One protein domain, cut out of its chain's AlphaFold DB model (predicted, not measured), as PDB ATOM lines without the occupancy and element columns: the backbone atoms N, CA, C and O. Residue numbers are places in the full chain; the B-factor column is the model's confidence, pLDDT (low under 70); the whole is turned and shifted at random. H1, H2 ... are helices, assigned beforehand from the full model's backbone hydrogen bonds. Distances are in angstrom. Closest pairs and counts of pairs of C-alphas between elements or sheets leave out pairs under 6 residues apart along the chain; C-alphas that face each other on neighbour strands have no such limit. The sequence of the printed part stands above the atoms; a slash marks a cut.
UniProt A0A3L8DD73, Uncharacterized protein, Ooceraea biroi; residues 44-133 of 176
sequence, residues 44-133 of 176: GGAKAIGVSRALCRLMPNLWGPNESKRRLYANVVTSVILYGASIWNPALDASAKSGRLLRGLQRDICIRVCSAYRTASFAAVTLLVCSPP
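Overview. This is residues 44 to 133 of the 176 residues of an uncharacterized protein of Ooceraea biroi (UniProt A0A3L8DD73). Three long helices, H1, H2 and H5, form an up-and-down bundle along the longest axis, with H6 packed on H5 and apart from H1 and H2. Two very short helices, H3 and H4, lie in the turn from H2 to H5 at one end, while the loop of residues 59 to 66 joins H1 to H2 at the other. The printed part has 90 residues with six named helices, in the order H1 to H6, and no named strand; its class is all helix. The whole is compact, with a radius of gyration of the C-alphas of 13.0 A, and elongated, with spans of 40 by 26 by 18 A.

Along the chain. The longest helix is H5, residues 96 to 113, 25.9 A from first to last C-alpha; it begins at C-alpha 96, (56.796, 87.680, -28.929). H2 covers residues 67 to 82 over 22.0 A, and H1 residues 47 to 58 over 16.9 A, beginning at C-alpha 47, (39.336, 91.855, -40.035). H6 covers residues 122 to 129 over 10.8 A and ends at C-alpha 129, (42.593, 68.860, -35.540). H3, residues 85 to 88, and H4, residues 90 to 93, have four residues each.

Arrangement. H5 is the hub and touches four other helices. It runs opposite ways to H2 at a shallow tilt of 20 degrees; residues 67 to 74 of H2 touch residues 109 to 113 of H5, and the closest C-alphas, of Arg 70 and Val 113, are 5.3 A apart. H5 touches H1 with residues 105 to 112 alone, the same way at a shallow tilt of 28 degrees, the closest C-alphas being those of Cys 56 and Arg 112 at 6.6 A. H1 and H2 form a helical hairpin: they touch, opposite ways at a shallow tilt of 11 degrees, with the C-alphas of Ala 48 and Ile 81 closest at 5.9 A. H6 touches H5 the same way at a steep tilt of 38 degrees, the C-alphas of Arg 107 and Phe 122 being closest at 5.3 A. H4 and H5 touch only at the corner, where the closest C-alphas, of Leu 92 and Gly 99, are 5.3 A apart. H3 meets H2 and H4 only through their links. In H1, H2, H5 and H6 every O i to N i+4 pair is within hydrogen-bond range; H3 and H4 are too short for such a pair.

Size, cuts and confidence. The two farthest C-alphas, of Trp 63 and Ala 94, are 41.1 A apart. The printed part, residues 44 to 133, has no cut and no long link. Mean pLDDT of the printed part is 78.0; residues 44 to 56, 91, 94 to 95 and 97 to 98 are under 70.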
ATOM      1  N   GLY A  44      41.012  98.903 -40.628       39.88
ATOM      2  CA  GLY A  44      42.012  98.162 -41.420       39.88
ATOM      3  C   GLY A  44      42.960  97.131 -40.774       39.88
ATOM      4  O   GLY A  44      43.798  96.605 -41.492       39.88
ATOM      5  N   GLY A  45      42.829  96.762 -39.497       43.00
ATOM      6  CA  GLY A  45      43.630  95.700 -38.851       43.00
ATOM      7  C   GLY A  45      42.817  94.631 -38.099       43.00
ATOM      8  O   GLY A  45      43.364  93.614 -37.688       43.00
ATOM      9  N   ALA A  46      41.500  94.820 -37.937       54.81
ATOM     10  CA  ALA A  46      40.640  93.992 -37.075       54.81
ATOM     11  C   ALA A  46      39.895  92.853 -37.807       54.81
ATOM     12  O   ALA A  46      39.135  92.105 -37.188       54.81
ATOM     13  N   LYS A  47      40.112  92.715 -39.122       56.44
ATOM     14  CA  LYS A  47      39.336  91.855 -40.035       56.44
ATOM     15  C   LYS A  47      39.337  90.381 -39.623       56.44
ATOM     16  O   LYS A  47      38.280  89.802 -39.396       56.44
ATOM     17  N   ALA A  48      40.513  89.778 -39.467       56.00
ATOM     18  CA  ALA A  48      40.628  88.341 -39.213       56.00
ATOM     19  C   ALA A  48      40.204  87.934 -37.790       56.00
ATOM     20  O   ALA A  48      39.553  86.907 -37.599       56.00
ATOM     21  N   ILE A  49      40.515  88.770 -36.793       60.09
ATOM     22  CA  ILE A  49      40.090  88.559 -35.399       60.09
ATOM     23  C   ILE A  49      38.567  88.651 -35.299       60.09
ATOM     24  O   ILE A  49      37.941  87.868 -34.585       60.09
ATOM     25  N   GLY A  50      37.967  89.581 -36.043       62.81
ATOM     26  CA  GLY A  50      36.527  89.673 -36.176       62.81
ATOM     27  C   GLY A  50      35.925  88.393 -36.762       62.81
ATOM     28  O   GLY A  50      35.135  87.721 -36.099       62.81
ATOM     29  N   VAL A  51      36.338  88.018 -37.972       64.25
ATOM     30  CA  VAL A  51      35.843  86.807 -38.653       64.25
ATOM     31  C   VAL A  51      35.944  85.579 -37.733       64.25
ATOM     32  O   VAL A  51      34.961  84.862 -37.553       64.25
ATOM     33  N   SER A  52      37.086  85.396 -37.063       61.78
ATOM     34  CA  SER A  52      37.303  84.311 -36.095       61.78
ATOM     35  C   SER A  52      36.299  84.343 -34.935       61.78
ATOM     36  O   SER A  52      35.656  83.337 -34.636       61.78
ATOM     37  N   ARG A  53      36.074  85.508 -34.312       66.50
ATOM     38  CA  ARG A  53      35.122  85.653 -33.196       66.50
ATOM     39  C   ARG A  53      33.674  85.390 -33.601       66.50
ATOM     40  O   ARG A  53      32.941  84.778 -32.826       66.50
ATOM     41  N   ALA A  54      33.259  85.847 -34.781       69.00
ATOM     42  CA  ALA A  54      31.924  85.569 -35.303       69.00
ATOM     43  C   ALA A  54      31.732  84.066 -35.540       69.00
ATOM     44  O   ALA A  54      30.743  83.492 -35.092       69.00
ATOM     45  N   LEU A  55      32.718  83.406 -36.143       66.81
ATOM     46  CA  LEU A  55      32.670  81.966 -36.392       66.81
ATOM     47  C   LEU A  55      32.698  81.149 -35.097       66.81
ATOM     48  O   LEU A  55      31.952  80.182 -34.969       66.81
ATOM     49  N   CYS A  56      33.456  81.582 -34.087       65.75
ATOM     50  CA  CYS A  56      33.419  80.980 -32.754       65.75
ATOM     51  C   CYS A  56      32.032  81.039 -32.095       65.75
ATOM     52  O   CYS A  56      31.725  80.173 -31.279       65.75
ATOM     53  N   ARG A  57      31.193  82.029 -32.429       70.56
ATOM     54  CA  ARG A  57      29.798  82.100 -31.955       70.56
ATOM     55  C   ARG A  57      28.865  81.178 -32.736       70.56
ATOM     56  O   ARG A  57      27.920  80.663 -32.153       70.56
ATOM     57  N   LEU A  58      29.139  80.948 -34.021       71.06
ATOM     58  CA  LEU A  58      28.368  80.026 -34.866       71.06
ATOM     59  C   LEU A  58      28.672  78.547 -34.578       71.06
ATOM     60  O   LEU A  58      27.910  77.676 -34.991       71.06
ATOM     61  N   MET A  59      29.774  78.255 -33.884       75.69
ATOM     62  CA  MET A  59      30.213  76.899 -33.543       75.69
ATOM     63  C   MET A  59      30.208  76.668 -32.023       75.69
ATOM     64  O   MET A  59      31.275  76.486 -31.429       75.69
ATOM     65  N   PRO A  60      29.041  76.697 -31.351       75.00
ATOM     66  CA  PRO A  60      28.976  76.318 -29.946       75.00
ATOM     67  C   PRO A  60      29.389  74.849 -29.773       75.00
ATOM     68  O   PRO A  60      29.213  74.020 -30.668       75.00
ATOM     69  N   ASN A  61      29.953  74.522 -28.607       73.31
ATOM     70  CA  ASN A  61      30.431  73.164 -28.338       73.31
ATOM     71  C   ASN A  61      29.270  72.160 -28.318       73.31
ATOM     72  O   ASN A  61      29.385  71.090 -28.906       73.31
ATOM     73  N   LEU A  62      28.147  72.541 -27.697       75.44
ATOM     74  CA  LEU A  62      26.917  71.753 -27.618       75.44
ATOM     75  C   LEU A  62      25.912  72.234 -28.669       75.44
ATOM     76  O   LEU A  62      25.798  73.437 -28.899       75.44
ATOM     77  N   TRP A  63      25.201  71.292 -29.296       74.75
ATOM     78  CA  TRP A  63      24.179  71.554 -30.327       74.75
ATOM     79  C   TRP A  63      24.662  72.414 -31.513       74.75
ATOM     80  O   TRP A  63      23.877  73.087 -32.175       74.75
ATOM     81  N   GLY A  64      25.973  72.402 -31.776       71.75
ATOM     82  CA  GLY A  64      26.596  73.143 -32.869       71.75
ATOM     83  C   GLY A  64      26.612  72.391 -34.208       71.75
ATOM     84  O   GLY A  64      26.135  71.262 -34.308       71.75
ATOM     85  N   PRO A  65      27.212  72.993 -35.252       76.81
ATOM     86  CA  PRO A  65      27.364  72.376 -36.570       76.81
ATOM     87  C   PRO A  65      28.131  71.045 -36.519       76.81
ATOM     88  O   PRO A  65      28.934  70.827 -35.612       76.81
ATOM     89  N   ASN A  66      27.935  70.185 -37.522       82.00
ATOM     90  CA  ASN A  66      28.721  68.957 -37.685       82.00
ATOM     91  C   ASN A  66      30.211  69.253 -37.959       82.00
ATOM     92  O   ASN A  66      30.587  70.376 -38.312       82.00
ATOM     93  N   GLU A  67      31.061  68.236 -37.820       82.81
ATOM     94  CA  GLU A  67      32.514  68.375 -37.977       82.81
ATOM     95  C   GLU A  67      32.910  68.936 -39.352       82.81
ATOM     96  O   GLU A  67      33.721  69.860 -39.430       82.81
ATOM     97  N   SER A  68      32.281  68.470 -40.436       83.31
ATOM     98  CA  SER A  68      32.569  68.942 -41.797       83.31
ATOM     99  C   SER A  68      32.351  70.452 -41.950       83.31
ATOM    100  O   SER A  68      33.203  71.144 -42.507       83.31
ATOM    101  N   LYS A  69      31.250  70.997 -41.407       83.94
ATOM    102  CA  LYS A  69      30.982  72.447 -41.421       83.94
ATOM    103  C   LYS A  69      31.997  73.211 -40.572       83.94
ATOM    104  O   LYS A  69      32.453  74.276 -40.979       83.94
ATOM    105  N   ARG A  70      32.391  72.666 -39.416       85.25
ATOM    106  CA  ARG A  70      33.411  73.286 -38.552       85.25
ATOM    107  C   ARG A  70      34.775  73.344 -39.236       85.25
ATOM    108  O   ARG A  70      35.422  74.389 -39.207       85.25
ATOM    109  N   ARG A  71      35.180  72.264 -39.910       87.94
ATOM    110  CA  ARG A  71      36.407  72.207 -40.720       87.94
ATOM    111  C   ARG A  71      36.366  73.192 -41.883       87.94
ATOM    112  O   ARG A  71      37.342  73.904 -42.098       87.94
ATOM    113  N   LEU A  72      35.233  73.293 -42.579       87.56
ATOM    114  CA  LEU A  72      35.045  74.281 -43.642       87.56
ATOM    115  C   LEU A  72      35.276  75.706 -43.118       87.56
ATOM    116  O   LEU A  72      36.078  76.448 -43.683       87.56
ATOM    117  N   TYR A  73      34.635  76.078 -42.007       82.38
ATOM    118  CA  TYR A  73      34.815  77.403 -41.413       82.38
ATOM    119  C   TYR A  73      36.244  77.646 -40.927       82.38
ATOM    120  O   TYR A  73      36.792  78.724 -41.161       82.38
ATOM    121  N   ALA A  74      36.880  76.655 -40.302       84.19
ATOM    122  CA  ALA A  74      38.274  76.757 -39.884       84.19
ATOM    123  C   ALA A  74      39.221  76.980 -41.071       84.19
ATOM    124  O   ALA A  74      40.122  77.817 -40.984       84.19
ATOM    125  N   ASN A  75      38.982  76.305 -42.198       86.94
ATOM    126  CA  ASN A  75      39.752  76.497 -43.424       86.94
ATOM    127  C   ASN A  75      39.566  77.907 -43.994       86.94
ATOM    128  O   ASN A  75      40.552  78.550 -44.343       86.94
ATOM    129  N   VAL A  76      38.337  78.436 -44.014       85.06
ATOM    130  CA  VAL A  76      38.075  79.821 -44.446       85.06
ATOM    131  C   VAL A  76      38.855  80.820 -43.589       85.06
ATOM    132  O   VAL A  76      39.524  81.701 -44.127       85.06
ATOM    133  N   VAL A  77      38.838  80.672 -42.261       80.44
ATOM    134  CA  VAL A  77      39.591  81.571 -41.364       80.44
ATOM    135  C   VAL A  77      41.088  81.451 -41.572       80.44
ATOM    136  O   VAL A  77      41.779  82.466 -41.643       80.44
ATOM    137  N   THR A  78      41.580  80.220 -41.689       83.56
ATOM    138  CA  THR A  78      42.995  79.938 -41.937       83.56
ATOM    139  C   THR A  78      43.450  80.614 -43.229       83.56
ATOM    140  O   THR A  78      44.466  81.305 -43.233       83.56
ATOM    141  N   SER A  79      42.657  80.522 -44.300       82.19
ATOM    142  CA  SER A  79      42.921  81.207 -45.567       82.19
ATOM    143  C   SER A  79      42.926  82.729 -45.426       82.19
ATOM    144  O   SER A  79      43.851  83.372 -45.914       82.19
ATOM    145  N   VAL A  80      41.951  83.315 -44.720       79.75
ATOM    146  CA  VAL A  80      41.886  84.773 -44.490       79.75
ATOM    147  C   VAL A  80      43.095  85.273 -43.697       79.75
ATOM    148  O   VAL A  80      43.665  86.310 -44.033       79.75
ATOM    149  N   ILE A  81      43.507  84.544 -42.657       78.31
ATOM    150  CA  ILE A  81      44.662  84.906 -41.822       78.31
ATOM    151  C   ILE A  81      45.961  84.797 -42.620       78.31
ATOM    152  O   ILE A  81      46.789  85.712 -42.600       78.31
ATOM    153  N   LEU A  82      46.136  83.694 -43.346       81.31
ATOM    154  CA  LEU A  82      47.377  83.391 -44.048       81.31
ATOM    155  C   LEU A  82      47.471  84.021 -45.448       81.31
ATOM    156  O   LEU A  82      48.505  83.867 -46.100       81.31
ATOM    157  N   TYR A  83      46.440  84.722 -45.927       80.75
ATOM    158  CA  TYR A  83      46.474  85.427 -47.214       80.75
ATOM    159  C   TYR A  83      47.618  86.449 -47.267       80.75
ATOM    160  O   TYR A  83      48.370  86.506 -48.231       80.75
ATOM    161  N   GLY A  84      47.791  87.214 -46.184       73.06
ATOM    162  CA  GLY A  84      48.857  88.210 -46.048       73.06
ATOM    163  C   GLY A  84      50.122  87.699 -45.358       73.06
ATOM    164  O   GLY A  84      50.908  88.523 -44.897       73.06
ATOM    165  N   ALA A  85      50.302  86.377 -45.230       80.06
ATOM    166  CA  ALA A  85      51.349  85.781 -44.394       80.06
ATOM    167  C   ALA A  85      52.752  86.325 -44.684       80.06
ATOM    168  O   ALA A  85      53.480  86.656 -43.754       80.06
ATOM    169  N   SER A  86      53.106  86.497 -45.958       77.75
ATOM    170  CA  SER A  86      54.412  87.018 -46.372       77.75
ATOM    171  C   SER A  86      54.703  88.437 -45.870       77.75
ATOM    172  O   SER A  86      55.864  88.769 -45.637       77.75
ATOM    173  N   ILE A  87      53.665  89.255 -45.675       76.75
ATOM    174  CA  ILE A  87      53.779  90.661 -45.267       76.75
ATOM    175  C   ILE A  87      53.947  90.768 -43.752       76.75
ATOM    176  O   ILE A  87      54.798  91.513 -43.276       76.75
ATOM    177  N   TRP A  88      53.136  90.037 -42.981       78.44
ATOM    178  CA  TRP A  88      53.130  90.161 -41.522       78.44
ATOM    179  C   TRP A  88      54.038  89.157 -40.802       78.44
ATOM    180  O   TRP A  88      54.330  89.369 -39.628       78.44
ATOM    181  N   ASN A  89      54.513  88.089 -41.454       80.44
ATOM    182  CA  ASN A  89      55.404  87.102 -40.828       80.44
ATOM    183  C   ASN A  89      56.663  87.718 -40.172       80.44
ATOM    184  O   ASN A  89      56.914  87.358 -39.025       80.44
ATOM    185  N   PRO A  90      57.377  88.701 -40.767       77.62
ATOM    186  CA  PRO A  90      58.502  89.363 -40.092       77.62
ATOM    187  C   PRO A  90      58.126  90.004 -38.744       77.62
ATOM    188  O   PRO A  90      58.944  90.093 -37.832       77.62
ATOM    189  N   ALA A  91      56.870  90.436 -38.586       69.25
ATOM    190  CA  ALA A  91      56.382  91.024 -37.342       69.25
ATOM    191  C   ALA A  91      56.154  89.984 -36.226       69.25
ATOM    192  O   ALA A  91      55.994  90.366 -35.063       69.25
ATOM    193  N   LEU A  92      56.118  88.684 -36.554       71.44
ATOM    194  CA  LEU A  92      56.156  87.616 -35.552       71.44
ATOM    195  C   LEU A  92      57.542  87.495 -34.926       71.44
ATOM    196  O   LEU A  92      57.633  87.391 -33.704       71.44
ATOM    197  N   ASP A  93      58.589  87.551 -35.752       73.25
ATOM    198  CA  ASP A  93      59.982  87.465 -35.301       73.25
ATOM    199  C   ASP A  93      60.352  88.702 -34.474       73.25
ATOM    200  O   ASP A  93      60.998  88.605 -33.435       73.25
ATOM    201  N   ALA A  94      59.842  89.869 -34.879       66.56
ATOM    202  CA  ALA A  94      60.061  91.127 -34.174       66.56
ATOM    203  C   ALA A  94      59.321  91.230 -32.824       66.56
ATOM    204  O   ALA A  94      59.666  92.074 -31.997       66.56
ATOM    205  N   SER A  95      58.271  90.429 -32.578       67.75
ATOM    206  CA  SER A  95      57.481  90.544 -31.348       67.75
ATOM    207  C   SER A  95      56.897  89.226 -30.846       67.75
ATOM    208  O   SER A  95      55.922  88.684 -31.378       67.75
ATOM    209  N   ALA A  96      57.360  88.811 -29.664       73.06
ATOM    210  CA  ALA A  96      56.796  87.680 -28.929       73.06
ATOM    211  C   ALA A  96      55.291  87.846 -28.618       73.06
ATOM    212  O   ALA A  96      54.568  86.856 -28.472       73.06
ATOM    213  N   LYS A  97      54.791  89.090 -28.525       65.62
ATOM    214  CA  LYS A  97      53.364  89.383 -28.311       65.62
ATOM    215  C   LYS A  97      52.526  88.966 -29.522       65.62
ATOM    216  O   LYS A  97      51.497  88.319 -29.336       65.62
ATOM    217  N   SER A  98      52.983  89.270 -30.736       63.41
ATOM    218  CA  SER A  98      52.320  88.884 -31.989       63.41
ATOM    219  C   SER A  98      52.242  87.363 -32.132       63.41
ATOM    220  O   SER A  98      51.174  86.822 -32.421       63.41
ATOM    221  N   GLY A  99      53.329  86.655 -31.802       70.00
ATOM    222  CA  GLY A  99      53.351  85.189 -31.769       70.00
ATOM    223  C   GLY A  99      52.358  84.583 -30.769       70.00
ATOM    224  O   GLY A  99      51.670  83.611 -31.088       70.00
ATOM    225  N   ARG A 100      52.220  85.170 -29.569       74.19
ATOM    226  CA  ARG A 100      51.217  84.726 -28.579       74.19
ATOM    227  C   ARG A 100      49.784  84.950 -29.058       74.19
ATOM    228  O   ARG A 100      48.948  84.073 -28.855       74.19
ATOM    229  N   LEU A 101      49.503  86.082 -29.703       72.88
ATOM    230  CA  LEU A 101      48.176  86.373 -30.255       72.88
ATOM    231  C   LEU A 101      47.800  85.386 -31.365       72.88
ATOM    232  O   LEU A 101      46.689  84.860 -31.352       72.88
ATOM    233  N   LEU A 102      48.731  85.078 -32.273       76.06
ATOM    234  CA  LEU A 102      48.499  84.107 -33.343       76.06
ATOM    235  C   LEU A 102      48.219  82.704 -32.787       76.06
ATOM    236  O   LEU A 102      47.251  82.065 -33.197       76.06
ATOM    237  N   ARG A 103      49.011  82.255 -31.801       83.88
ATOM    238  CA  ARG A 103      48.777  80.976 -31.107       83.88
ATOM    239  C   ARG A 103      47.425  80.943 -30.397       83.88
ATOM    240  O   ARG A 103      46.740  79.928 -30.455       83.88
ATOM    241  N   GLY A 104      47.024  82.043 -29.758       77.38
ATOM    242  CA  GLY A 104      45.707  82.172 -29.131       77.38
ATOM    243  C   GLY A 104      44.563  82.031 -30.139       77.38
ATOM    244  O   GLY A 104      43.651  81.243 -29.920       77.38
ATOM    245  N   LEU A 105      44.654  82.719 -31.281       79.50
ATOM    246  CA  LEU A 105      43.648  82.627 -32.346       79.50
ATOM    247  C   LEU A 105      43.546  81.212 -32.924       79.50
ATOM    248  O   LEU A 105      42.440  80.697 -33.085       79.50
ATOM    249  N   GLN A 106      44.685  80.578 -33.210       85.62
ATOM    250  CA  GLN A 106      44.707  79.207 -33.716       85.62
ATOM    251  C   GLN A 106      44.109  78.233 -32.697       85.62
ATOM    252  O   GLN A 106      43.297  77.385 -33.067       85.62
ATOM    253  N   ARG A 107      44.463  78.382 -31.411       86.44
ATOM    254  CA  ARG A 107      43.897  77.587 -30.315       86.44
ATOM    255  C   ARG A 107      42.380  77.708 -30.277       86.44
ATOM    256  O   ARG A 107      41.704  76.684 -30.253       86.44
ATOM    257  N   ASP A 108      41.857  78.931 -30.285       81.25
ATOM    258  CA  ASP A 108      40.419  79.181 -30.189       81.25
ATOM    259  C   ASP A 108      39.660  78.493 -31.325       81.25
ATOM    260  O   ASP A 108      38.631  77.865 -31.090       81.25
ATOM    261  N   ILE A 109      40.194  78.536 -32.547       83.00
ATOM    262  CA  ILE A 109      39.580  77.874 -33.703       83.00
ATOM    263  C   ILE A 109      39.681  76.357 -33.593       83.00
ATOM    264  O   ILE A 109      38.680  75.677 -33.804       83.00
ATOM    265  N   CYS A 110      40.840  75.819 -33.211       87.19
ATOM    266  CA  CYS A 110      41.012  74.375 -33.051       87.19
ATOM    267  C   CYS A 110      40.069  73.813 -31.979       87.19
ATOM    268  O   CYS A 110      39.423  72.798 -32.221       87.19
ATOM    269  N   ILE A 111      39.898  74.523 -30.856       86.31
ATOM    270  CA  ILE A 111      38.908  74.205 -29.816       86.31
ATOM    271  C   ILE A 111      37.503  74.083 -30.418       86.31
ATOM    272  O   ILE A 111      36.769  73.155 -30.085       86.31
ATOM    273  N   ARG A 112      37.116  74.993 -31.323       84.69
ATOM    274  CA  ARG A 112      35.805  74.916 -31.985       84.69
ATOM    275  C   ARG A 112      35.699  73.750 -32.951       84.69
ATOM    276  O   ARG A 112      34.637  73.137 -33.001       84.69
ATOM    277  N   VAL A 113      36.762  73.426 -33.684       86.81
ATOM    278  CA  VAL A 113      36.760  72.293 -34.620       86.81
ATOM    279  C   VAL A 113      36.572  70.974 -33.877       86.81
ATOM    280  O   VAL A 113      35.668  70.223 -34.228       86.81
ATOM    281  N   CYS A 114      37.338  70.732 -32.809       87.44
ATOM    282  CA  CYS A 114      37.240  69.498 -32.023       87.44
ATOM    283  C   CYS A 114      36.165  69.531 -30.919       87.44
ATOM    284  O   CYS A 114      36.026  68.569 -30.171       87.44
ATOM    285  N   SER A 115      35.390  70.616 -30.801       84.25
ATOM    286  CA  SER A 115      34.387  70.817 -29.735       84.25
ATOM    287  C   SER A 115      34.944  70.773 -28.303       84.25
ATOM    288  O   SER A 115      34.184  70.549 -27.360       84.25
ATOM    289  N   ALA A 116      36.246  70.992 -28.112       84.94
ATOM    290  CA  ALA A 116      36.884  70.918 -26.802       84.94
ATOM    291  C   ALA A 116      36.477  72.080 -25.878       84.94
ATOM    292  O   ALA A 116      35.982  73.125 -26.303       84.94
ATOM    293  N   TYR A 117      36.716  71.925 -24.577       83.31
ATOM    294  CA  TYR A 117      36.553  73.012 -23.611       83.31
ATOM    295  C   TYR A 117      37.747  73.976 -23.632       83.31
ATOM    296  O   TYR A 117      38.853  73.627 -24.042       83.31
ATOM    297  N   ARG A 118      37.543  75.202 -23.123       78.88
ATOM    298  CA  ARG A 118      38.566  76.271 -23.083       78.88
ATOM    299  C   ARG A 118      39.881  75.877 -22.391       78.88
ATOM    300  O   ARG A 118      40.910  76.505 -22.638       78.88
ATOM    301  N   THR A 119      39.852  74.868 -21.520       86.81
ATOM    302  CA  THR A 119      41.006  74.369 -20.757       86.81
ATOM    303  C   THR A 119      41.998  73.576 -21.612       86.81
ATOM    304  O   THR A 119      43.179  73.546 -21.274       86.81
ATOM    305  N   ALA A 120      41.574  73.010 -22.749       88.56
ATOM    306  CA  ALA A 120      42.412  72.159 -23.596       88.56
ATOM    307  C   ALA A 120      43.642  72.898 -24.145       88.56
ATOM    308  O   ALA A 120      43.499  73.956 -24.753       88.56
ATOM    309  N   SER A 121      44.848  72.356 -23.929       92.81
ATOM    310  CA  SER A 121      46.115  73.005 -24.301       92.81
ATOM    311  C   SER A 121      46.235  73.255 -25.813       92.81
ATOM    312  O   SER A 121      45.611  72.559 -26.609       92.81
ATOM    313  N   PHE A 122      47.054  74.238 -26.223       90.19
ATOM    314  CA  PHE A 122      47.266  74.542 -27.649       90.19
ATOM    315  C   PHE A 122      47.780  73.315 -28.407       90.19
ATOM    316  O   PHE A 122      47.180  72.939 -29.403       90.19
ATOM    317  N   ALA A 123      48.819  72.663 -27.873       93.81
ATOM    318  CA  ALA A 123      49.413  71.475 -28.474       93.81
ATOM    319  C   ALA A 123      48.386  70.345 -28.649       93.81
ATOM    320  O   ALA A 123      48.289  69.777 -29.734       93.81
ATOM    321  N   ALA A 124      47.568  70.074 -27.624       94.38
ATOM    322  CA  ALA A 124      46.551  69.029 -27.692       94.38
ATOM    323  C   ALA A 124      45.518  69.303 -28.797       94.38
ATOM    324  O   ALA A 124      45.211  68.416 -29.589       94.38
ATOM    325  N   VAL A 125      45.001  70.533 -28.894       92.12
ATOM    326  CA  VAL A 125      43.948  70.836 -29.876       92.12
ATOM    327  C   VAL A 125      44.460  70.888 -31.312       92.12
ATOM    328  O   VAL A 125      43.745  70.453 -32.209       92.12
ATOM    329  N   THR A 126      45.683  71.367 -31.560       92.19
ATOM    330  CA  THR A 126      46.261  71.328 -32.915       92.19
ATOM    331  C   THR A 126      46.559  69.906 -33.370       92.19
ATOM    332  O   THR A 126      46.344  69.611 -34.544       92.19
ATOM    333  N   LEU A 127      46.984  69.023 -32.455       93.56
ATOM    334  CA  LEU A 127      47.182  67.603 -32.755       93.56
ATOM    335  C   LEU A 127      45.859  66.915 -33.105       93.56
ATOM    336  O   LEU A 127      45.781  66.261 -34.136       93.56
ATOM    337  N   LEU A 128      44.799  67.129 -32.315       91.31
ATOM    338  CA  LEU A 128      43.475  66.550 -32.589       91.31
ATOM    339  C   LEU A 128      42.876  67.019 -33.921       91.31
ATOM    340  O   LEU A 128      42.199  66.260 -34.605       91.31
ATOM    341  N   VAL A 129      43.101  68.282 -34.286       89.50
ATOM    342  CA  VAL A 129      42.593  68.860 -35.540       89.50
ATOM    343  C   VAL A 129      43.512  68.543 -36.731       89.50
ATOM    344  O   VAL A 129      43.135  68.786 -37.880       89.50
ATOM    345  N   CYS A 130      44.700  67.989 -36.475       91.00
ATOM    346  CA  CYS A 130      45.772  67.805 -37.453       91.00
ATOM    347  C   CYS A 130      46.108  69.118 -38.187       91.00
ATOM    348  O   CYS A 130      46.251  69.145 -39.409       91.00
ATOM    349  N   SER A 131      46.171  70.234 -37.449       89.06
ATOM    350  CA  SER A 131      46.468  71.560 -38.002       89.06
ATOM    351  C   SER A 131      47.911  71.965 -37.689       89.06
ATOM    352  O   SER A 131      48.256  72.065 -36.506       89.06
ATOM    353  N   PRO A 132      48.753  72.250 -38.703       90.94
ATOM    354  CA  PRO A 132      50.110  72.725 -38.462       90.94
ATOM    355  C   PRO A 132      50.093  74.111 -37.795       90.94
ATOM    356  O   PRO A 132      49.214  74.932 -38.092       90.94
ATOM    357  N   PRO A 133      51.052  74.425 -36.905       90.31
ATOM    358  CA  PRO A 133      51.180  75.757 -36.322       90.31
ATOM    359  C   PRO A 133      51.232  76.843 -37.403       90.31
ATOM    360  O   PRO A 133      52.078  76.817 -38.294       90.31
TER     361      PRO A 133